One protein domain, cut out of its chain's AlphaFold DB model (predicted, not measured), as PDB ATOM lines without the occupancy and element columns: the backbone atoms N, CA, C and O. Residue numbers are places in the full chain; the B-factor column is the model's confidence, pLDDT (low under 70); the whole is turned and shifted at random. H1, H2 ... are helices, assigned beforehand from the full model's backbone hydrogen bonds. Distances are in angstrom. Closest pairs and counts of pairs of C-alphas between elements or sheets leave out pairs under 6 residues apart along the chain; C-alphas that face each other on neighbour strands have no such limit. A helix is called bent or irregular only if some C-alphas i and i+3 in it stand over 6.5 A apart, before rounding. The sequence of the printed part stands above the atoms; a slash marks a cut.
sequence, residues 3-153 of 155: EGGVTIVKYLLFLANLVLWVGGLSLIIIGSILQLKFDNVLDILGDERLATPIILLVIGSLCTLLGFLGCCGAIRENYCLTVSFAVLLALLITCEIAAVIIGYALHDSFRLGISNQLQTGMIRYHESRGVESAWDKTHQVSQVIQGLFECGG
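Overview. This is residues 3 to 153 of the 155 residues of an uncharacterized protein of Caenorhabditis remanei (UniProt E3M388). Two long helices, H1 and H2, lie side by side as a hairpin, and a third, H3, folds back from the end of H2 and diverges from it, so that H2 and H3 make a narrow V. H4 crosses the open end of this V, past the beginning of H2, and H5 turns back from H4 to run near H1, which leaves an open frame of helices with few contacts beyond the H1 and H2 hairpin. The printed part has 151 residues with five named helices, H1 to H5 in order along the chain, and no named strand; its class is all helix. It is loose, with a radius of gyration of the C-alphas of 19.1 A, and elongated, spanning 61 by 35 by 30 A.

Arrangement. H1, residues 3 to 39, and H2, residues 47 to 75, touch with 57 pairs of C-alphas within 8 A, the closest being those of Trp 21 and Gly 67, 4.3 A apart. They form a helical hairpin, running opposite ways at a shallow tilt of 24 degrees. H3, residues 79 to 105, forms a second helical hairpin with H2, also opposite ways, at a shallow tilt of 26 degrees. H2 touches H3 with residues 69 to 74 alone, and H3 touches H2 with residues 81 to 85 alone; the closest C-alphas, those of Gly 73 and Thr 82, are 5.1 A apart, while the centres of the two helices are 14.5 A apart. H3 and H4, residues 107 to 125, meet only through their link. H4 is about perpendicular to H2, at 75 degrees, and close but not clearly touching, with the closest C-alphas, those of Arg 49 and Gln 117, 7.0 A apart. H5, residues 132 to 151, is near H1, with 5 pairs of C-alphas within 10 A, and is apart from H2, H3 and H4. H1 is apart from H3 and from H4. In H3 every O i to N i+4 pair is within hydrogen-bond range; the counts are 32 of 33 in H1, 22 of 25 in H2, 14 of 15 in H4 and 15 of 16 in H5.

Along the chain. H1 begins at C-alpha 3, at (187.266, 158.477, 231.244), and is the longest helix, 37 residues and 55.0 A from first to last C-alpha. H2 has 29 residues over 43.3 A; it is neither bent nor irregular, but only just: C-alphas 49 and 52 are 6.2 A apart. H3 has 27 residues over 39.3 A and ends at C-alpha 105, at (145.473, 175.815, 216.578). H4 has 19 residues over 25.7 A. H5 has 20 residues over 29.6 A and ends at C-alpha 151, at (165.781, 151.861, 230.129).

Size, cuts and confidence. The two C-alphas farthest apart are those of Glu 3 and Ile 44, 63.2 A, while the first and last printed C-alphas, those of Glu 3 and Gly 153, are 22.6 A apart. The printed part has no cut. The links H2 to H3 and H3 to H4 are tight, H1 to H2 and H4 to H5 are short, and no link is long. Residues 3 to 9, 90 to 112, 122 to 130 and 142 to 147 stand free. The mean pLDDT of the printed part is 72.0, and 57 residues are under 70, among them residues 38 to 51 and residues 120 to 153; the mean of H5 is 52.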
ATOM      1  N   GLU A   3     186.986 158.691 232.682       63.44
ATOM      2  CA  GLU A   3     187.266 158.477 231.244       63.44
ATOM      3  C   GLU A   3     186.470 157.323 230.607       63.44
ATOM      4  O   GLU A   3     186.134 157.374 229.422       63.44
ATOM      5  N   GLY A   4     186.103 156.302 231.389       72.25
ATOM      6  CA  GLY A   4     185.316 155.169 230.889       72.25
ATOM      7  C   GLY A   4     183.880 155.550 230.507       72.25
ATOM      8  O   GLY A   4     183.356 155.061 229.506       72.25
ATOM      9  N   GLY A   5     183.257 156.468 231.256       78.31
ATOM     10  CA  GLY A   5     181.854 156.854 231.053       78.31
ATOM     11  C   GLY A   5     181.614 157.590 229.734       78.31
ATOM     12  O   GLY A   5     180.682 157.268 229.003       78.31
ATOM     13  N   VAL A   6     182.501 158.522 229.373       79.38
ATOM     14  CA  VAL A   6     182.380 159.307 228.129       79.38
ATOM     15  C   VAL A   6     182.481 158.410 226.889       79.38
ATOM     16  O   VAL A   6     181.810 158.645 225.884       79.38
ATOM     17  N   THR A   7     183.279 157.345 226.967       79.81
ATOM     18  CA  THR A   7     183.464 156.391 225.865       79.81
ATOM     19  C   THR A   7     182.216 155.530 225.647       79.81
ATOM     20  O   THR A   7     181.802 155.330 224.506       79.81
ATOM     21  N   ILE A   8     181.567 155.088 226.733       83.50
ATOM     22  CA  ILE A   8     180.303 154.335 226.679       83.50
ATOM     23  C   ILE A   8     179.196 155.184 226.047       83.50
ATOM     24  O   ILE A   8     178.506 154.713 225.147       83.50
ATOM     25  N   VAL A   9     179.066 156.448 226.458       81.75
ATOM     26  CA  VAL A   9     178.035 157.359 225.931       81.75
ATOM     27  C   VAL A   9     178.204 157.587 224.427       81.75
ATOM     28  O   VAL A   9     177.222 157.526 223.690       81.75
ATOM     29  N   LYS A  10     179.442 157.767 223.939       76.81
ATOM     30  CA  LYS A  10     179.732 157.892 222.498       76.81
ATOM     31  C   LYS A  10     179.288 156.654 221.709       76.81
ATOM     32  O   LYS A  10     178.665 156.788 220.657       76.81
ATOM     33  N   TYR A  11     179.575 155.460 222.227       80.12
ATOM     34  CA  TYR A  11     179.195 154.200 221.583       80.12
ATOM     35  C   TYR A  11     177.678 153.985 221.568       80.12
ATOM     36  O   TYR A  11     177.119 153.533 220.569       80.12
ATOM     37  N   LEU A  12     177.006 154.346 222.660       81.00
ATOM     38  CA  LEU A  12     175.558 154.219 222.805       81.00
ATOM     39  C   LEU A  12     174.819 155.195 221.873       81.00
ATOM     40  O   LEU A  12     173.879 154.794 221.188       81.00
ATOM     41  N   LEU A  13     175.314 156.433 221.750       79.19
ATOM     42  CA  LEU A  13     174.844 157.422 220.769       79.19
ATOM     43  C   LEU A  13     175.027 156.938 219.327       79.19
ATOM     44  O   LEU A  13     174.123 157.090 218.508       79.19
ATOM     45  N   PHE A  14     176.178 156.343 219.007       82.44
ATOM     46  CA  PHE A  14     176.431 155.791 217.678       82.44
ATOM     47  C   PHE A  14     175.451 154.660 217.335       82.44
ATOM     48  O   PHE A  14     174.830 154.685 216.273       82.44
ATOM     49  N   LEU A  15     175.255 153.708 218.255       84.50
ATOM     50  CA  LEU A  15     174.323 152.595 218.071       84.50
ATOM     51  C   LEU A  15     172.874 153.083 217.912       84.50
ATOM     52  O   LEU A  15     172.173 152.646 217.002       84.50
ATOM     53  N   ALA A  16     172.429 154.011 218.762       79.38
ATOM     54  CA  ALA A  16     171.078 154.560 218.701       79.38
ATOM     55  C   ALA A  16     170.814 155.295 217.373       79.38
ATOM     56  O   ALA A  16     169.787 155.070 216.731       79.38
ATOM     57  N   ASN A  17     171.769 156.108 216.906       83.69
ATOM     58  CA  ASN A  17     171.665 156.801 215.619       83.69
ATOM     59  C   ASN A  17     171.672 155.834 214.424       83.69
ATOM     60  O   ASN A  17     170.973 156.080 213.439       83.69
ATOM     61  N   LEU A  18     172.403 154.718 214.511       84.38
ATOM     62  CA  LEU A  18     172.397 153.673 213.486       84.38
ATOM     63  C   LEU A  18     171.026 152.988 213.385       84.38
ATOM     64  O   LEU A  18     170.523 152.773 212.282       84.38
ATOM     65  N   VAL A  19     170.397 152.680 214.522       84.50
ATOM     66  CA  VAL A  19     169.043 152.101 214.553       84.50
ATOM     67  C   VAL A  19     168.024 153.077 213.961       84.50
ATOM     68  O   VAL A  19     167.191 152.662 213.157       84.50
ATOM     69  N   LEU A  20     168.122 154.372 214.281       81.38
ATOM     70  CA  LEU A  20     167.276 155.410 213.680       81.38
ATOM     71  C   LEU A  20     167.468 155.511 212.163       81.38
ATOM     72  O   LEU A  20     166.490 155.645 211.430       81.38
ATOM     73  N   TRP A  21     168.708 155.403 211.682       85.88
ATOM     74  CA  TRP A  21     169.010 155.424 210.253       85.88
ATOM     75  C   TRP A  21     168.375 154.240 209.510       85.88
ATOM     76  O   TRP A  21     167.683 154.434 208.509       85.88
ATOM     77  N   VAL A  22     168.547 153.018 210.027       85.94
ATOM     78  CA  VAL A  22     167.940 151.805 209.447       85.94
ATOM     79  C   VAL A  22     166.410 151.861 209.530       85.94
ATOM     80  O   VAL A  22     165.724 151.507 208.569       85.94
ATOM     81  N   GLY A  23     165.870 152.351 210.647       85.56
ATOM     82  CA  GLY A  23     164.437 152.572 210.830       85.56
ATOM     83  C   GLY A  23     163.866 153.547 209.800       85.56
ATOM     84  O   GLY A  23     162.895 153.216 209.120       85.56
ATOM     85  N   GLY A  24     164.507 154.701 209.600       82.44
ATOM     86  CA  GLY A  24     164.117 155.680 208.584       82.44
ATOM     87  C   GLY A  24     164.125 155.097 207.170       82.44
ATOM     88  O   GLY A  24     163.150 155.254 206.432       82.44
ATOM     89  N   LEU A  25     165.163 154.335 206.816       88.25
ATOM     90  CA  LEU A  25     165.256 153.688 205.507       88.25
ATOM     91  C   LEU A  25     164.118 152.679 205.294       88.25
ATOM     92  O   LEU A  25     163.534 152.613 204.212       88.25
ATOM     93  N   SER A  26     163.754 151.932 206.340       85.94
ATOM     94  CA  SER A  26     162.622 151.005 206.288       85.94
ATOM     95  C   SER A  26     161.284 151.725 206.071       85.94
ATOM     96  O   SER A  26     160.477 151.263 205.264       85.94
ATOM     97  N   LEU A  27     161.077 152.892 206.697       82.38
ATOM     98  CA  LEU A  27     159.884 153.719 206.495       82.38
ATOM     99  C   LEU A  27     159.804 154.256 205.063       82.38
ATOM    100  O   LEU A  27     158.724 154.248 204.478       82.38
ATOM    101  N   ILE A  28     160.934 154.652 204.470       87.44
ATOM    102  CA  ILE A  28     160.983 155.091 203.067       87.44
ATOM    103  C   ILE A  28     160.587 153.946 202.129       87.44
ATOM    104  O   ILE A  28     159.775 154.140 201.227       87.44
ATOM    105  N   ILE A  29     161.117 152.739 202.355       87.56
ATOM    106  CA  ILE A  29     160.787 151.557 201.545       87.56
ATOM    107  C   ILE A  29     159.291 151.238 201.651       87.56
ATOM    108  O   ILE A  29     158.628 151.043 200.633       87.56
ATOM    109  N   ILE A  30     158.739 151.222 202.869       83.19
ATOM    110  CA  ILE A  30     157.312 150.961 203.101       83.19
ATOM    111  C   ILE A  30     156.454 152.048 202.444       83.19
ATOM    112  O   ILE A  30     155.510 151.717 201.729       83.19
ATOM    113  N   GLY A  31     156.796 153.325 202.634       83.31
ATOM    114  CA  GLY A  31     156.088 154.459 202.040       83.31
ATOM    115  C   GLY A  31     156.092 154.420 200.512       83.31
ATOM    116  O   GLY A  31     155.050 154.621 199.894       83.31
ATOM    117  N   SER A  32     157.225 154.063 199.903       86.06
ATOM    118  CA  SER A  32     157.359 153.938 198.449       86.06
ATOM    119  C   SER A  32     156.521 152.781 197.892       86.06
ATOM    120  O   SER A  32     155.801 152.962 196.911       86.06
ATOM    121  N   ILE A  33     156.518 151.614 198.552       82.75
ATOM    122  CA  ILE A  33     155.637 150.493 198.180       82.75
ATOM    123  C   ILE A  33     154.167 150.907 198.282       82.75
ATOM    124  O   ILE A  33     153.357 150.542 197.428       82.75
ATOM    125  N   LEU A  34     153.815 151.655 199.328       77.00
ATOM    126  CA  LEU A  34     152.455 152.123 199.545       77.00
ATOM    127  C   LEU A  34     152.024 153.083 198.428       77.00
ATOM    128  O   LEU A  34     150.939 152.918 197.879       77.00
ATOM    129  N   GLN A  35     152.900 154.009 198.027       77.38
ATOM    130  CA  GLN A  35     152.657 154.951 196.934       77.38
ATOM    131  C   GLN A  35     152.399 154.238 195.597       77.38
ATOM    132  O   GLN A  35     151.374 154.489 194.970       77.38
ATOM    133  N   LEU A  36     153.223 153.247 195.235       73.69
ATOM    134  CA  LEU A  36     153.041 152.457 194.006       73.69
ATOM    135  C   LEU A  36     151.718 151.670 193.982       73.69
ATOM    136  O   LEU A  36     151.122 151.450 192.924       73.69
ATOM    137  N   LYS A  37     151.240 151.225 195.150       71.62
ATOM    138  CA  LYS A  37     149.928 150.574 195.264       71.62
ATOM    139  C   LYS A  37     148.778 151.568 195.134       71.62
ATOM    140  O   LYS A  37     147.730 151.183 194.627       71.62
ATOM    141  N   PHE A  38     148.962 152.814 195.566       65.69
ATOM    142  CA  PHE A  38     147.952 153.861 195.443       65.69
ATOM    143  C   PHE A  38     147.870 154.465 194.042       65.69
ATOM    144  O   PHE A  38     146.757 154.747 193.614       65.69
ATOM    145  N   ASP A  39     148.977 154.571 193.299       60.53
ATOM    146  CA  ASP A  39     148.972 155.056 191.907       60.53
ATOM    147  C   ASP A  39     148.038 154.228 191.002       60.53
ATOM    148  O   ASP A  39     147.312 154.774 190.180       60.53
ATOM    149  N   ASN A  40     147.956 152.909 191.222       56.34
ATOM    150  CA  ASN A  40     147.035 152.020 190.494       56.34
ATOM    151  C   ASN A  40     145.551 152.204 190.873       56.34
ATOM    152  O   ASN A  40     144.659 151.715 190.185       56.34
ATOM    153  N   VAL A  41     145.279 152.864 191.997       49.84
ATOM    154  CA  VAL A  41     143.941 153.067 192.575       49.84
ATOM    155  C   VAL A  41     143.457 154.512 192.360       49.84
ATOM    156  O   VAL A  41     142.271 154.810 192.535       49.84
ATOM    157  N   LEU A  42     144.378 155.388 191.950       46.31
ATOM    158  CA  LEU A  42     144.232 156.833 191.813       46.31
ATOM    159  C   LEU A  42     143.377 157.271 190.628       46.31
ATOM    160  O   LEU A  42     142.790 158.347 190.667       46.31
ATOM    161  N   ASP A  43     143.240 156.413 189.621       51.75
ATOM    162  CA  ASP A  43     142.439 156.698 188.427       51.75
ATOM    163  C   ASP A  43     140.929 156.819 188.743       51.75
ATOM    164  O   ASP A  43     140.134 157.199 187.888       51.75
ATOM    165  N   ILE A  44     140.503 156.493 189.979       46.78
ATOM    166  CA  ILE A  44     139.080 156.409 190.355       46.78
ATOM    167  C   ILE A  44     138.688 157.253 191.588       46.78
ATOM    168  O   ILE A  44     137.508 157.571 191.725       46.78
ATOM    169  N   LEU A  45     139.598 157.659 192.488       44.06
ATOM    170  CA  LEU A  45     139.235 158.462 193.676       44.06
ATOM    171  C   LEU A  45     140.290 159.525 193.996       44.06
ATOM    172  O   LEU A  45     141.432 159.197 194.302       44.06
ATOM    173  N   GLY A  46     139.870 160.790 193.938       50.34
ATOM    174  CA  GLY A  46     140.723 161.976 193.970       50.34
ATOM    175  C   GLY A  46     141.648 162.152 195.182       50.34
ATOM    176  O   GLY A  46     141.367 161.688 196.288       50.34
ATOM    177  N   ASP A  47     142.734 162.871 194.880       55.09
ATOM    178  CA  ASP A  47     143.778 163.583 195.647       55.09
ATOM    179  C   ASP A  47     144.032 163.278 197.135       55.09
ATOM    180  O   ASP A  47     145.181 163.198 197.568       55.09
ATOM    181  N   GLU A  48     143.014 163.099 197.969       53.44
ATOM    182  CA  GLU A  48     143.204 163.228 199.417       53.44
ATOM    183  C   GLU A  48     143.903 162.027 200.085       53.44
ATOM    184  O   GLU A  48     144.536 162.172 201.132       53.44
ATOM    185  N   ARG A  49     143.872 160.840 199.463       52.91
ATOM    186  CA  ARG A  49     144.561 159.640 199.982       52.91
ATOM    187  C   ARG A  49     146.062 159.610 199.706       52.91
ATOM    188  O   ARG A  49     146.765 158.818 200.332       52.91
ATOM    189  N   LEU A  50     146.563 160.466 198.815       59.88
ATOM    190  CA  LEU A  50     148.001 160.590 198.566       59.88
ATOM    191  C   LEU A  50     148.740 161.209 199.751       59.88
ATOM    192  O   LEU A  50     149.922 160.933 199.947       59.88
ATOM    193  N   ALA A  51     148.050 161.996 200.581       65.88
ATOM    194  CA  ALA A  51     148.679 162.697 201.690       65.88
ATOM    195  C   ALA A  51     149.342 161.732 202.691       65.88
ATOM    196  O   ALA A  51     150.463 161.975 203.126       65.88
ATOM    197  N   THR A  52     148.712 160.598 203.020       72.19
ATOM    198  CA  THR A  52     149.234 159.648 204.019       72.19
ATOM    199  C   THR A  52     150.594 159.022 203.655       72.19
ATOM    200  O   THR A  52     151.523 159.152 204.455       72.19
ATOM    201  N   PRO A  53     150.776 158.355 202.493       78.81
ATOM    202  CA  PRO A  53     152.077 157.802 202.102       78.81
ATOM    203  C   PRO A  53     153.139 158.888 201.883       78.81
ATOM    204  O   PRO A  53     154.298 158.674 202.233       78.81
ATOM    205  N   ILE A  54     152.754 160.062 201.367       81.94
ATOM    206  CA  ILE A  54     153.677 161.187 201.155       81.94
ATOM    207  C   ILE A  54     154.221 161.700 202.493       81.94
ATOM    208  O   ILE A  54     155.432 161.855 202.639       81.94
ATOM    209  N   ILE A  55     153.364 161.900 203.499       80.25
ATOM    210  CA  ILE A  55     153.793 162.318 204.843       80.25
ATOM    211  C   ILE A  55     154.744 161.276 205.456       80.25
ATOM    212  O   ILE A  55     155.753 161.637 206.061       80.25
ATOM    213  N   LEU A  56     154.474 159.983 205.248       81.25
ATOM    214  CA  LEU A  56     155.310 158.890 205.751       81.25
ATOM    215  C   LEU A  56     156.706 158.871 205.097       81.25
ATOM    216  O   LEU A  56     157.703 158.645 205.784       81.25
ATOM    217  N   LEU A  57     156.795 159.183 203.798       87.38
ATOM    218  CA  LEU A  57     158.065 159.375 203.086       87.38
ATOM    219  C   LEU A  57     158.837 160.597 203.592       87.38
ATOM    220  O   LEU A  57     160.048 160.510 203.795       87.38
ATOM    221  N   VAL A  58     158.149 161.718 203.827       86.81
ATOM    222  CA  VAL A  58     158.765 162.946 204.348       86.81
ATOM    223  C   VAL A  58     159.382 162.685 205.723       86.81
ATOM    224  O   VAL A  58     160.576 162.926 205.909       86.81
ATOM    225  N   ILE A  59     158.621 162.101 206.652       84.50
ATOM    226  CA  ILE A  59     159.106 161.763 207.999       84.50
ATOM    227  C   ILE A  59     160.255 160.745 207.920       84.50
ATOM    228  O   ILE A  59     161.300 160.947 208.537       84.50
ATOM    229  N   GLY A  60     160.118 159.689 207.109       83.38
ATOM    230  CA  GLY A  60     161.166 158.679 206.925       83.38
ATOM    231  C   GLY A  60     162.475 159.256 206.368       83.38
ATOM    232  O   GLY A  60     163.563 158.904 206.837       83.38
ATOM    233  N   SER A  61     162.388 160.190 205.416       87.81
ATOM    234  CA  SER A  61     163.551 160.898 204.867       87.81
ATOM    235  C   SER A  61     164.248 161.762 205.918       87.81
ATOM    236  O   SER A  61     165.474 161.706 206.035       87.81
ATOM    237  N   LEU A  62     163.480 162.471 206.750       85.75
ATOM    238  CA  LEU A  62     164.011 163.297 207.826       85.75
ATOM    239  C   LEU A  62     164.720 162.438 208.884       85.75
ATOM    240  O   LEU A  62     165.864 162.724 209.237       85.75
ATOM    241  N   CYS A  63     164.107 161.331 209.315       86.56
ATOM    242  CA  CYS A  63     164.724 160.376 210.241       86.56
ATOM    243  C   CYS A  63     166.018 159.764 209.679       86.56
ATOM    244  O   CYS A  63     167.004 159.633 210.403       86.56
ATOM    245  N   THR A  64     166.048 159.431 208.384       87.81
ATOM    246  CA  THR A  64     167.245 158.881 207.724       87.81
ATOM    247  C   THR A  64     168.372 159.914 207.669       87.81
ATOM    248  O   THR A  64     169.517 159.601 207.993       87.81
ATOM    249  N   LEU A  65     168.069 161.165 207.313       86.31
ATOM    250  CA  LEU A  65     169.061 162.245 207.302       86.31
ATOM    251  C   LEU A  65     169.622 162.502 208.705       86.31
ATOM    252  O   LEU A  65     170.834 162.635 208.866       86.31
ATOM    253  N   LEU A  66     168.764 162.498 209.727       84.44
ATOM    254  CA  LEU A  66     169.178 162.687 211.115       84.44
ATOM    255  C   LEU A  66     170.058 161.548 211.628       84.44
ATOM    256  O   LEU A  66     171.103 161.812 212.222       84.44
ATOM    257  N   GLY A  67     169.692 160.295 211.345       83.75
ATOM    258  CA  GLY A  67     170.497 159.130 211.710       83.75
ATOM    259  C   GLY A  67     171.872 159.134 211.032       83.75
ATOM    260  O   GLY A  67     172.887 158.872 211.681       83.75
ATOM    261  N   PHE A  68     171.937 159.515 209.750       83.19
ATOM    262  CA  PHE A  68     173.199 159.610 209.011       83.19
ATOM    263  C   PHE A  68     174.107 160.730 209.541       83.19
ATOM    264  O   PHE A  68     175.303 160.510 209.755       83.19
ATOM    265  N   LEU A  69     173.544 161.916 209.800       81.00
ATOM    266  CA  LEU A  69     174.279 163.045 210.375       81.00
ATOM    267  C   LEU A  69     174.753 162.746 211.805       81.00
ATOM    268  O   LEU A  69     175.888 163.079 212.141       81.00
ATOM    269  N   GLY A  70     173.943 162.050 212.609       79.75
ATOM    270  CA  GLY A  70     174.314 161.601 213.952       79.75
ATOM    271  C   GLY A  70     175.466 160.591 213.946       79.75
ATOM    272  O   GLY A  70     176.403 160.716 214.734       79.75
ATOM    273  N   CYS A  71     175.466 159.638 213.006       77.88
ATOM    274  CA  CYS A  71     176.584 158.707 212.823       77.88
ATOM    275  C   CYS A  71     177.861 159.429 212.358       77.88
ATOM    276  O   CYS A  71     178.942 159.182 212.894       77.88
ATOM    277  N   CYS A  72     177.751 160.364 211.405       77.12
ATOM    278  CA  CYS A  72     178.891 161.158 210.936       77.12
ATOM    279  C   CYS A  72     179.472 162.060 212.037       77.12
ATOM    280  O   CYS A  72     180.692 162.199 212.121       77.12
ATOM    281  N   GLY A  73     178.621 162.647 212.885       76.06
ATOM    282  CA  GLY A  73     179.032 163.449 214.038       76.06
ATOM    283  C   GLY A  73     179.737 162.627 215.120       76.06
ATOM    284  O   GLY A  73     180.684 163.115 215.723       76.06
ATOM    285  N   ALA A  74     179.339 161.366 215.317       73.69
ATOM    286  CA  ALA A  74     180.004 160.459 216.253       73.69
ATOM    287  C   ALA A  74     181.377 159.970 215.749       73.69
ATOM    288  O   ALA A  74     182.292 159.800 216.552       73.69
ATOM    289  N   ILE A  75     181.530 159.752 214.435       69.62
ATOM    290  CA  ILE A  75     182.784 159.267 213.827       69.62
ATOM    291  C   ILE A  75     183.804 160.399 213.644       69.62
ATOM    292  O   ILE A  75     185.007 160.184 213.805       69.62
ATOM    293  N   ARG A  76     183.363 161.614 213.291       69.25
ATOM    294  CA  ARG A  76     184.268 162.759 213.166       69.25
ATOM    295  C   ARG A  76     184.446 163.428 214.519       69.25
ATOM    296  O   ARG A  76     183.636 164.258 214.916       69.25
ATOM    297  N   GLU A  77     185.607 163.209 215.123       67.50
ATOM    298  CA  GLU A  77     186.148 163.994 216.243       67.50
ATOM    299  C   GLU A  77     186.527 165.438 215.822       67.50
ATOM    300  O   GLU A  77     187.505 166.026 216.272       67.50
ATOM    301  N   ASN A  78     185.763 166.023 214.894       68.06
ATOM    302  CA  ASN A  78     185.896 167.403 214.470       68.06
ATOM    303  C   ASN A  78     184.802 168.233 215.148       68.06
ATOM    304  O   ASN A  78     183.613 168.090 214.842       68.06
ATOM    305  N   TYR A  79     185.232 169.146 216.016       72.50
ATOM    306  CA  TYR A  79     184.383 170.086 216.748       72.50
ATOM    307  C   TYR A  79     183.387 170.820 215.843       72.50
ATOM    308  O   TYR A  79     182.227 170.981 216.209       72.50
ATOM    309  N   CYS A  80     183.793 171.200 214.629       70.31
ATOM    310  CA  CYS A  80     182.920 171.921 213.702       70.31
ATOM    311  C   CYS A  80     181.710 171.082 213.242       70.31
ATOM    312  O   CYS A  80     180.612 171.616 213.099       70.31
ATOM    313  N   LEU A  81     181.881 169.765 213.068       69.00
ATOM    314  CA  LEU A  81     180.816 168.871 212.593       69.00
ATOM    315  C   LEU A  81     179.832 168.487 213.708       69.00
ATOM    316  O   LEU A  81     178.641 168.318 213.465       69.00
ATOM    317  N   THR A  82     180.331 168.370 214.940       75.94
ATOM    318  CA  THR A  82     179.484 168.132 216.117       75.94
ATOM    319  C   THR A  82     178.649 169.373 216.444       75.94
ATOM    320  O   THR A  82     177.464 169.262 216.749       75.94
ATOM    321  N   VAL A  83     179.240 170.569 216.321       78.62
ATOM    322  CA  VAL A  83     178.534 171.843 216.533       78.62
ATOM    323  C   VAL A  83     177.450 172.060 215.480       78.62
ATOM    324  O   VAL A  83     176.333 172.422 215.835       78.62
ATOM    325  N   SER A  84     177.727 171.802 214.198       79.38
ATOM    326  CA  SER A  84     176.704 171.939 213.156       79.38
ATOM    327  C   SER A  84     175.544 170.958 213.346       79.38
ATOM    328  O   SER A  84     174.393 171.352 213.170       79.38
ATOM    329  N   PHE A  85     175.815 169.724 213.781       79.69
ATOM    330  CA  PHE A  85     174.774 168.760 214.146       79.69
ATOM    331  C   PHE A  85     173.910 169.251 215.316       79.69
ATOM    332  O   PHE A  85     172.684 169.199 215.237       79.69
ATOM    333  N   ALA A  86     174.530 169.797 216.366       81.75
ATOM    334  CA  ALA A  86     173.806 170.362 217.504       81.75
ATOM    335  C   ALA A  86     172.909 171.546 217.099       81.75
ATOM    336  O   ALA A  86     171.762 171.629 217.534       81.75
ATOM    337  N   VAL A  87     173.397 172.433 216.224       86.00
ATOM    338  CA  VAL A  87     172.605 173.552 215.683       86.00
ATOM    339  C   VAL A  87     171.430 173.042 214.845       86.00
ATOM    340  O   VAL A  87     170.320 173.551 214.970       86.00
ATOM    341  N   LEU A  88     171.645 172.015 214.022       81.06
ATOM    342  CA  LEU A  88     170.603 171.436 213.174       81.06
ATOM    343  C   LEU A  88     169.504 170.763 214.013       81.06
ATOM    344  O   LEU A  88     168.322 170.962 213.743       81.06
ATOM    345  N   LEU A  89     169.873 170.057 215.087       82.00
ATOM    346  CA  LEU A  89     168.913 169.523 216.058       82.00
ATOM    347  C   LEU A  89     168.138 170.628 216.784       82.00
ATOM    348  O   LEU A  89     166.925 170.514 216.944       82.00
ATOM    349  N   ALA A  90     168.803 171.712 217.190       85.88
ATOM    350  CA  ALA A  90     168.136 172.844 217.831       85.88
ATOM    351  C   ALA A  90     167.110 173.514 216.898       85.88
ATOM    352  O   ALA A  90     166.006 173.866 217.323       85.88
ATOM    353  N   LEU A  91     167.441 173.639 215.609       87.06
ATOM    354  CA  LEU A  91     166.509 174.131 214.596       87.06
ATOM    355  C   LEU A  91     165.315 173.192 214.421       87.06
ATOM    356  O   LEU A  91     164.185 173.666 214.366       87.06
ATOM    357  N   LEU A  92     165.536 171.875 214.404       85.69
ATOM    358  CA  LEU A  92     164.442 170.908 214.312       85.69
ATOM    359  C   LEU A  92     163.511 170.958 215.516       85.69
ATOM    360  O   LEU A  92     162.304 170.981 215.328       85.69
ATOM    361  N   ILE A  93     164.047 171.062 216.732       86.06
ATOM    362  CA  ILE A  93     163.221 171.239 217.934       86.06
ATOM    363  C   ILE A  93     162.377 172.512 217.817       86.06
ATOM    364  O   ILE A  93     161.199 172.513 218.161       86.06
ATOM    365  N   THR A  94     162.948 173.588 217.276       91.38
ATOM    366  CA  THR A  94     162.205 174.834 217.050       91.38
ATOM    367  C   THR A  94     161.084 174.644 216.018       91.38
ATOM    368  O   THR A  94     159.969 175.122 216.229       91.38
ATOM    369  N   CYS A  95     161.346 173.914 214.929       88.00
ATOM    370  CA  CYS A  95     160.332 173.559 213.935       88.00
ATOM    371  C   CYS A  95     159.226 172.669 214.514       88.00
ATOM    372  O   CYS A  95     158.059 172.934 214.247       88.00
ATOM    373  N   GLU A  96     159.567 171.664 215.321       86.31
ATOM    374  CA  GLU A  96     158.604 170.786 215.995       86.31
ATOM    375  C   GLU A  96     157.701 171.585 216.937       86.31
ATOM    376  O   GLU A  96     156.482 171.459 216.877       86.31
ATOM    377  N   ILE A  97     158.263 172.487 217.751       91.88
ATOM    378  CA  ILE A  97     157.469 173.356 218.633       91.88
ATOM    379  C   ILE A  97     156.513 174.230 217.810       91.88
ATOM    380  O   ILE A  97     155.333 174.338 218.144       91.88
ATOM    381  N   ALA A  98     156.989 174.824 216.713       92.62
ATOM    382  CA  ALA A  98     156.139 175.609 215.822       92.62
ATOM    383  C   ALA A  98     155.026 174.752 215.190       92.62
ATOM    384  O   ALA A  98     153.867 175.166 215.173       92.62
ATOM    385  N   ALA A  99     155.354 173.545 214.722       86.19
ATOM    386  CA  ALA A  99     154.401 172.604 214.145       86.19
ATOM    387  C   ALA A  99     153.350 172.151 215.166       86.19
ATOM    388  O   ALA A  99     152.171 172.089 214.827       86.19
ATOM    389  N   VAL A 100     153.738 171.911 216.422       89.50
ATOM    390  CA  VAL A 100     152.819 171.576 217.521       89.50
ATOM    391  C   VAL A 100     151.846 172.720 217.788       89.50
ATOM    392  O   VAL A 100     150.648 172.481 217.909       89.50
ATOM    393  N   ILE A 101     152.327 173.967 217.832       93.25
ATOM    394  CA  ILE A 101     151.468 175.140 218.046       93.25
ATOM    395  C   ILE A 101     150.462 175.287 216.897       93.25
ATOM    396  O   ILE A 101     149.269 175.474 217.141       93.25
ATOM    397  N   ILE A 102     150.923 175.165 215.648       89.81
ATOM    398  CA  ILE A 102     150.062 175.237 214.458       89.81
ATOM    399  C   ILE A 102     149.056 174.080 214.454       89.81
ATOM    400  O   ILE A 102     147.868 174.297 214.224       89.81
ATOM    401  N   GLY A 103     149.509 172.860 214.747       88.38
ATOM    402  CA  GLY A 103     148.670 171.667 214.810       88.38
ATOM    403  C   GLY A 103     147.596 171.767 215.889       88.38
ATOM    404  O   GLY A 103     146.453 171.388 215.648       88.38
ATOM    405  N   TYR A 104     147.926 172.346 217.044       88.19
ATOM    406  CA  TYR A 104     146.959 172.611 218.104       88.19
ATOM    407  C   TYR A 104     145.927 173.664 217.683       88.19
ATOM    408  O   TYR A 104     144.729 173.464 217.871       88.19
ATOM    409  N   ALA A 105     146.366 174.759 217.056       90.12
ATOM    410  CA  ALA A 105     145.473 175.815 216.578       90.12
ATOM    411  C   ALA A 105     144.522 175.347 215.458       90.12
ATOM    412  O   ALA A 105     143.415 175.867 215.339       90.12
ATOM    413  N   LEU A 106     144.935 174.366 214.648       85.69
ATOM    414  CA  LEU A 106     144.169 173.835 213.514       85.69
ATOM    415  C   LEU A 106     143.534 172.458 213.778       85.69
ATOM    416  O   LEU A 106     143.067 171.799 212.843       85.69
ATOM    417  N   HIS A 107     143.512 172.022 215.040       83.19
ATOM    418  CA  HIS A 107     143.103 170.677 215.439       83.19
ATOM    419  C   HIS A 107     141.679 170.318 214.975       83.19
ATOM    420  O   HIS A 107     141.444 169.194 214.528       83.19
ATOM    421  N   ASP A 108     140.736 171.266 214.996       78.62
ATOM    422  CA  ASP A 108     139.348 171.015 214.580       78.62
ATOM    423  C   ASP A 108     139.207 170.739 213.076       78.62
ATOM    424  O   ASP A 108     138.517 169.796 212.679       78.62
ATOM    425  N   SER A 109     139.922 171.488 212.234       77.38
ATOM    426  CA  SER A 109     139.950 171.257 210.783       77.38
ATOM    427  C   SER A 109     140.635 169.932 210.436       77.38
ATOM    428  O   SER A 109     140.189 169.211 209.543       77.38
ATOM    429  N   PHE A 110     141.683 169.568 211.184       70.94
ATOM    430  CA  PHE A 110     142.390 168.298 211.009       70.94
ATOM    431  C   PHE A 110     141.513 167.088 211.351       70.94
ATOM    432  O   PHE A 110     141.528 166.092 210.625       70.94
ATOM    433  N   ARG A 111     140.710 167.165 212.420       73.00
ATOM    434  CA  ARG A 111     139.823 166.067 212.838       73.00
ATOM    435  C   ARG A 111     138.780 165.713 211.783       73.00
ATOM    436  O   ARG A 111     138.553 164.529 211.548       73.00
ATOM    437  N   LEU A 112     138.189 166.721 211.141       75.00
ATOM    438  CA  LEU A 112     137.187 166.530 210.086       75.00
ATOM    439  C   LEU A 112     137.791 165.897 208.824       75.00
ATOM    440  O   LEU A 112     137.194 164.991 208.237       75.00
ATOM    441  N   GLY A 113     138.999 166.320 208.439       70.25
ATOM    442  CA  GLY A 113     139.745 165.704 207.341       70.25
ATOM    443  C   GLY A 113     140.094 164.244 207.637       70.25
ATOM    444  O   GLY A 113     139.791 163.358 206.841       70.25
ATOM    445  N   ILE A 114     140.646 163.965 208.825       68.44
ATOM    446  CA  ILE A 114     141.044 162.606 209.218       68.44
ATOM    447  C   ILE A 114     139.838 161.663 209.264       68.44
ATOM    448  O   ILE A 114     139.950 160.548 208.765       68.44
ATOM    449  N   SER A 115     138.683 162.071 209.806       72.31
ATOM    450  CA  SER A 115     137.507 161.189 209.883       72.31
ATOM    451  C   SER A 115     136.988 160.765 208.508       72.31
ATOM    452  O   SER A 115     136.678 159.590 208.307       72.31
ATOM    453  N   ASN A 116     136.956 161.690 207.543       70.50
ATOM    454  CA  ASN A 116     136.523 161.393 206.175       70.50
ATOM    455  C   ASN A 116     137.512 160.465 205.458       70.50
ATOM    456  O   ASN A 116     137.109 159.513 204.775       70.50
ATOM    457  N   GLN A 117     138.809 160.686 205.683       64.25
ATOM    458  CA  GLN A 117     139.868 159.824 205.168       64.25
ATOM    459  C   GLN A 117     139.825 158.421 205.788       64.25
ATOM    460  O   GLN A 117     139.953 157.429 205.070       64.25
ATOM    461  N   LEU A 118     139.569 158.308 207.097       64.38
ATOM    462  CA  LEU A 118     139.507 157.027 207.806       64.38
ATOM    463  C   LEU A 118     138.289 156.193 207.394       64.38
ATOM    464  O   LEU A 118     138.416 154.989 207.179       64.38
ATOM    465  N   GLN A 119     137.117 156.820 207.253       70.75
ATOM    466  CA  GLN A 119     135.887 156.130 206.860       70.75
ATOM    467  C   GLN A 119     135.989 155.590 205.431       70.75
ATOM    468  O   GLN A 119     135.688 154.423 205.174       70.75
ATOM    469  N   THR A 120     136.504 156.408 204.511       64.31
ATOM    470  CA  THR A 120     136.792 155.976 203.139       64.31
ATOM    471  C   THR A 120     137.876 154.897 203.142       64.31
ATOM    472  O   THR A 120     137.784 153.928 202.386       64.31
ATOM    473  N   GLY A 121     138.881 155.054 204.018       61.34
ATOM    474  CA  GLY A 121     139.933 154.108 204.410       61.34
ATOM    475  C   GLY A 121     139.424 152.690 204.625       61.34
ATOM    476  O   GLY A 121     139.810 151.770 203.902       61.34
ATOM    477  N   MET A 122     138.531 152.570 205.603       57.34
ATOM    478  CA  MET A 122     137.995 151.326 206.150       57.34
ATOM    479  C   MET A 122     137.211 150.500 205.130       57.34
ATOM    480  O   MET A 122     137.385 149.285 205.072       57.34
ATOM    481  N   ILE A 123     136.400 151.146 204.284       61.56
ATOM    482  CA  ILE A 123     135.545 150.451 203.305       61.56
ATOM    483  C   ILE A 123     136.386 149.708 202.252       61.56
ATOM    484  O   ILE A 123     136.003 148.629 201.813       61.56
ATOM    485  N   ARG A 124     137.567 150.233 201.892       54.12
ATOM    486  CA  ARG A 124     138.506 149.569 200.965       54.12
ATOM    487  C   ARG A 124     139.566 148.691 201.643       54.12
ATOM    488  O   ARG A 124     140.225 147.912 200.963       54.12
ATOM    489  N   TYR A 125     139.738 148.792 202.962       52.31
ATOM    490  CA  TYR A 125     140.698 147.980 203.725       52.31
ATOM    491  C   TYR A 125     140.291 146.499 203.788       52.31
ATOM    492  O   TYR A 125     141.150 145.621 203.785       52.31
ATOM    493  N   HIS A 126     138.984 146.217 203.769       54.72
ATOM    494  CA  HIS A 126     138.417 144.865 203.837       54.72
ATOM    495  C   HIS A 126     138.781 143.962 202.633       54.72
ATOM    496  O   HIS A 126     138.548 142.759 202.677       54.72
ATOM    497  N   GLU A 127     139.383 144.509 201.570       56.66
ATOM    498  CA  GLU A 127     139.662 143.780 200.325       56.66
ATOM    499  C   GLU A 127     141.148 143.411 200.123       56.66
ATOM    500  O   GLU A 127     141.472 142.539 199.318       56.66
ATOM    501  N   SER A 128     142.087 143.999 200.878       48.94
ATOM    502  CA  SER A 128     143.531 143.791 200.664       48.94
ATOM    503  C   SER A 128     144.225 143.057 201.815       48.94
ATOM    504  O   SER A 128     144.637 143.659 202.802       48.94
ATOM    505  N   ARG A 129     144.512 141.763 201.613       51.22
ATOM    506  CA  ARG A 129     145.325 140.894 202.501       51.22
ATOM    507  C   ARG A 129     146.796 141.326 202.696       51.22
ATOM    508  O   ARG A 129     147.576 140.617 203.319       51.22
ATOM    509  N   GLY A 130     147.214 142.465 202.142       52.97
ATOM    510  CA  GLY A 130     148.607 142.926 202.163       52.97
ATOM    511  C   GLY A 130     149.022 143.737 203.395       52.97
ATOM    512  O   GLY A 130     150.216 143.961 203.574       52.97
ATOM    513  N   VAL A 131     148.076 144.206 204.219       53.19
ATOM    514  CA  VAL A 131     148.365 145.172 205.301       53.19
ATOM    515  C   VAL A 131     148.675 144.499 206.642       53.19
ATOM    516  O   VAL A 131     149.420 145.051 207.445       53.19
ATOM    517  N   GLU A 132     148.211 143.265 206.848       53.62
ATOM    518  CA  GLU A 132     148.466 142.468 208.060       53.62
ATOM    519  C   GLU A 132     149.976 142.268 208.292       53.62
ATOM    520  O   GLU A 132     150.492 142.498 209.382       53.62
ATOM    521  N   SER A 133     150.726 142.021 207.211       51.25
ATOM    522  CA  SER A 133     152.185 141.875 207.266       51.25
ATOM    523  C   SER A 133     152.945 143.189 207.530       51.25
ATOM    524  O   SER A 133     154.088 143.140 207.987       51.25
ATOM    525  N   ALA A 134     152.354 144.356 207.245       56.06
ATOM    526  CA  ALA A 134     152.949 145.666 207.543       56.06
ATOM    527  C   ALA A 134     152.615 146.136 208.972       56.06
ATOM    528  O   ALA A 134     153.424 146.812 209.616       56.06
ATOM    529  N   TRP A 135     151.449 145.728 209.483       50.31
ATOM    530  CA  TRP A 135     150.994 146.015 210.842       50.31
ATOM    531  C   TRP A 135     151.861 145.307 211.889       50.31
ATOM    532  O   TRP A 135     152.243 145.937 212.876       50.31
ATOM    533  N   ASP A 136     152.280 144.065 211.618       57.25
ATOM    534  CA  ASP A 136     153.206 143.313 212.481       57.25
ATOM    535  C   ASP A 136     154.581 143.985 212.604       57.25
ATOM    536  O   ASP A 136     155.131 144.118 213.699       57.25
ATOM    537  N   LYS A 137     155.132 144.495 211.493       53.59
ATOM    538  CA  LYS A 137     156.454 145.147 211.506       53.59
ATOM    539  C   LYS A 137     156.437 146.494 212.224       53.59
ATOM    540  O   LYS A 137     157.412 146.853 212.879       53.59
ATOM    541  N   THR A 138     155.319 147.210 212.147       50.66
ATOM    542  CA  THR A 138     155.137 148.494 212.841       50.66
ATOM    543  C   THR A 138     154.915 148.298 214.346       50.66
ATOM    544  O   THR A 138     155.491 149.036 215.146       50.66
ATOM    545  N   HIS A 139     154.169 147.259 214.752       49.97
ATOM    546  CA  HIS A 139     153.988 146.908 216.170       49.97
ATOM    547  C   HIS A 139     155.306 146.527 216.846       49.97
ATOM    548  O   HIS A 139     155.560 146.931 217.981       49.97
ATOM    549  N   GLN A 140     156.181 145.816 216.135       53.34
ATOM    550  CA  GLN A 140     157.489 145.434 216.655       53.34
ATOM    551  C   GLN A 140     158.406 146.649 216.892       53.34
ATOM    552  O   GLN A 140     159.084 146.718 217.914       53.34
ATOM    553  N   VAL A 141     158.409 147.634 215.988       52.19
ATOM    554  CA  VAL A 141     159.226 148.855 216.131       52.19
ATOM    555  C   VAL A 141     158.717 149.749 217.267       52.19
ATOM    556  O   VAL A 141     159.524 150.300 218.017       52.19
ATOM    557  N   SER A 142     157.397 149.846 217.461       51.38
ATOM    558  CA  SER A 142     156.821 150.637 218.559       51.38
ATOM    559  C   SER A 142     157.172 150.074 219.944       51.38
ATOM    560  O   SER A 142     157.426 150.845 220.868       51.38
ATOM    561  N   GLN A 143     157.247 148.746 220.077       53.50
ATOM    562  CA  GLN A 143     157.674 148.069 221.311       53.50
ATOM    563  C   GLN A 143     159.152 148.354 221.633       53.50
ATOM    564  O   GLN A 143     159.519 148.558 222.788       53.50
ATOM    565  N   VAL A 144     160.003 148.434 220.604       55.16
ATOM    566  CA  VAL A 144     161.433 148.745 220.761       55.16
ATOM    567  C   VAL A 144     161.654 150.196 221.200       55.16
ATOM    568  O   VAL A 144     162.501 150.448 222.053       55.16
ATOM    569  N   ILE A 145     160.876 151.150 220.676       58.31
ATOM    570  CA  ILE A 145     160.970 152.570 221.060       58.31
ATOM    571  C   ILE A 145     160.521 152.789 222.515       58.31
ATOM    572  O   ILE A 145     161.182 153.524 223.247       58.31
ATOM    573  N   GLN A 146     159.456 152.114 222.966       60.06
ATOM    574  CA  GLN A 146     159.007 152.175 224.366       60.06
ATOM    575  C   GLN A 146     160.020 151.525 225.324       60.06
ATOM    576  O   GLN A 146     160.371 152.124 226.340       60.06
ATOM    577  N   GLY A 147     160.593 150.374 224.948       47.03
ATOM    578  CA  GLY A 147     161.634 149.710 225.739       47.03
ATOM    579  C   GLY A 147     162.945 150.506 225.852       47.03
ATOM    580  O   GLY A 147     163.625 150.431 226.877       47.03
ATOM    581  N   LEU A 148     163.287 151.309 224.837       48.44
ATOM    582  CA  LEU A 148     164.435 152.228 224.866       48.44
ATOM    583  C   LEU A 148     164.202 153.432 225.792       48.44
ATOM    584  O   LEU A 148     165.142 153.864 226.458       48.44
ATOM    585  N   PHE A 149     162.971 153.946 225.880       48.12
ATOM    586  CA  PHE A 149     162.630 155.055 226.780       48.12
ATOM    587  C   PHE A 149     162.553 154.613 228.255       48.12
ATOM    588  O   PHE A 149     162.979 155.354 229.138       48.12
ATOM    589  N   GLU A 150     162.104 153.384 228.539       50.09
ATOM    590  CA  GLU A 150     162.049 152.839 229.909       50.09
ATOM    591  C   GLU A 150     163.420 152.452 230.494       50.09
ATOM    592  O   GLU A 150     163.577 152.415 231.717       50.09
ATOM    593  N   CYS A 151     164.426 152.176 229.657       44.53
ATOM    594  CA  CYS A 151     165.781 151.861 230.129       44.53
ATOM    595  C   CYS A 151     166.630 153.105 230.449       44.53
ATOM    596  O   CYS A 151     167.625 152.981 231.159       44.53
ATOM    597  N   GLY A 152     166.261 154.290 229.949       47.34
ATOM    598  CA  GLY A 152     167.005 155.541 230.159       47.34
ATOM    599  C   GLY A 152     166.531 156.408 231.333       47.34
ATOM    600  O   GLY A 152     167.158 157.426 231.600       47.34
ATOM    601  N   GLY A 153     165.437 156.036 232.007       42.69
ATOM    602  CA  GLY A 153     164.778 156.859 233.034       42.69
ATOM    603  C   GLY A 153     164.626 156.195 234.403       42.69
ATOM    604  O   GLY A 153     163.687 156.526 235.122       42.69
TER     605      GLY A 153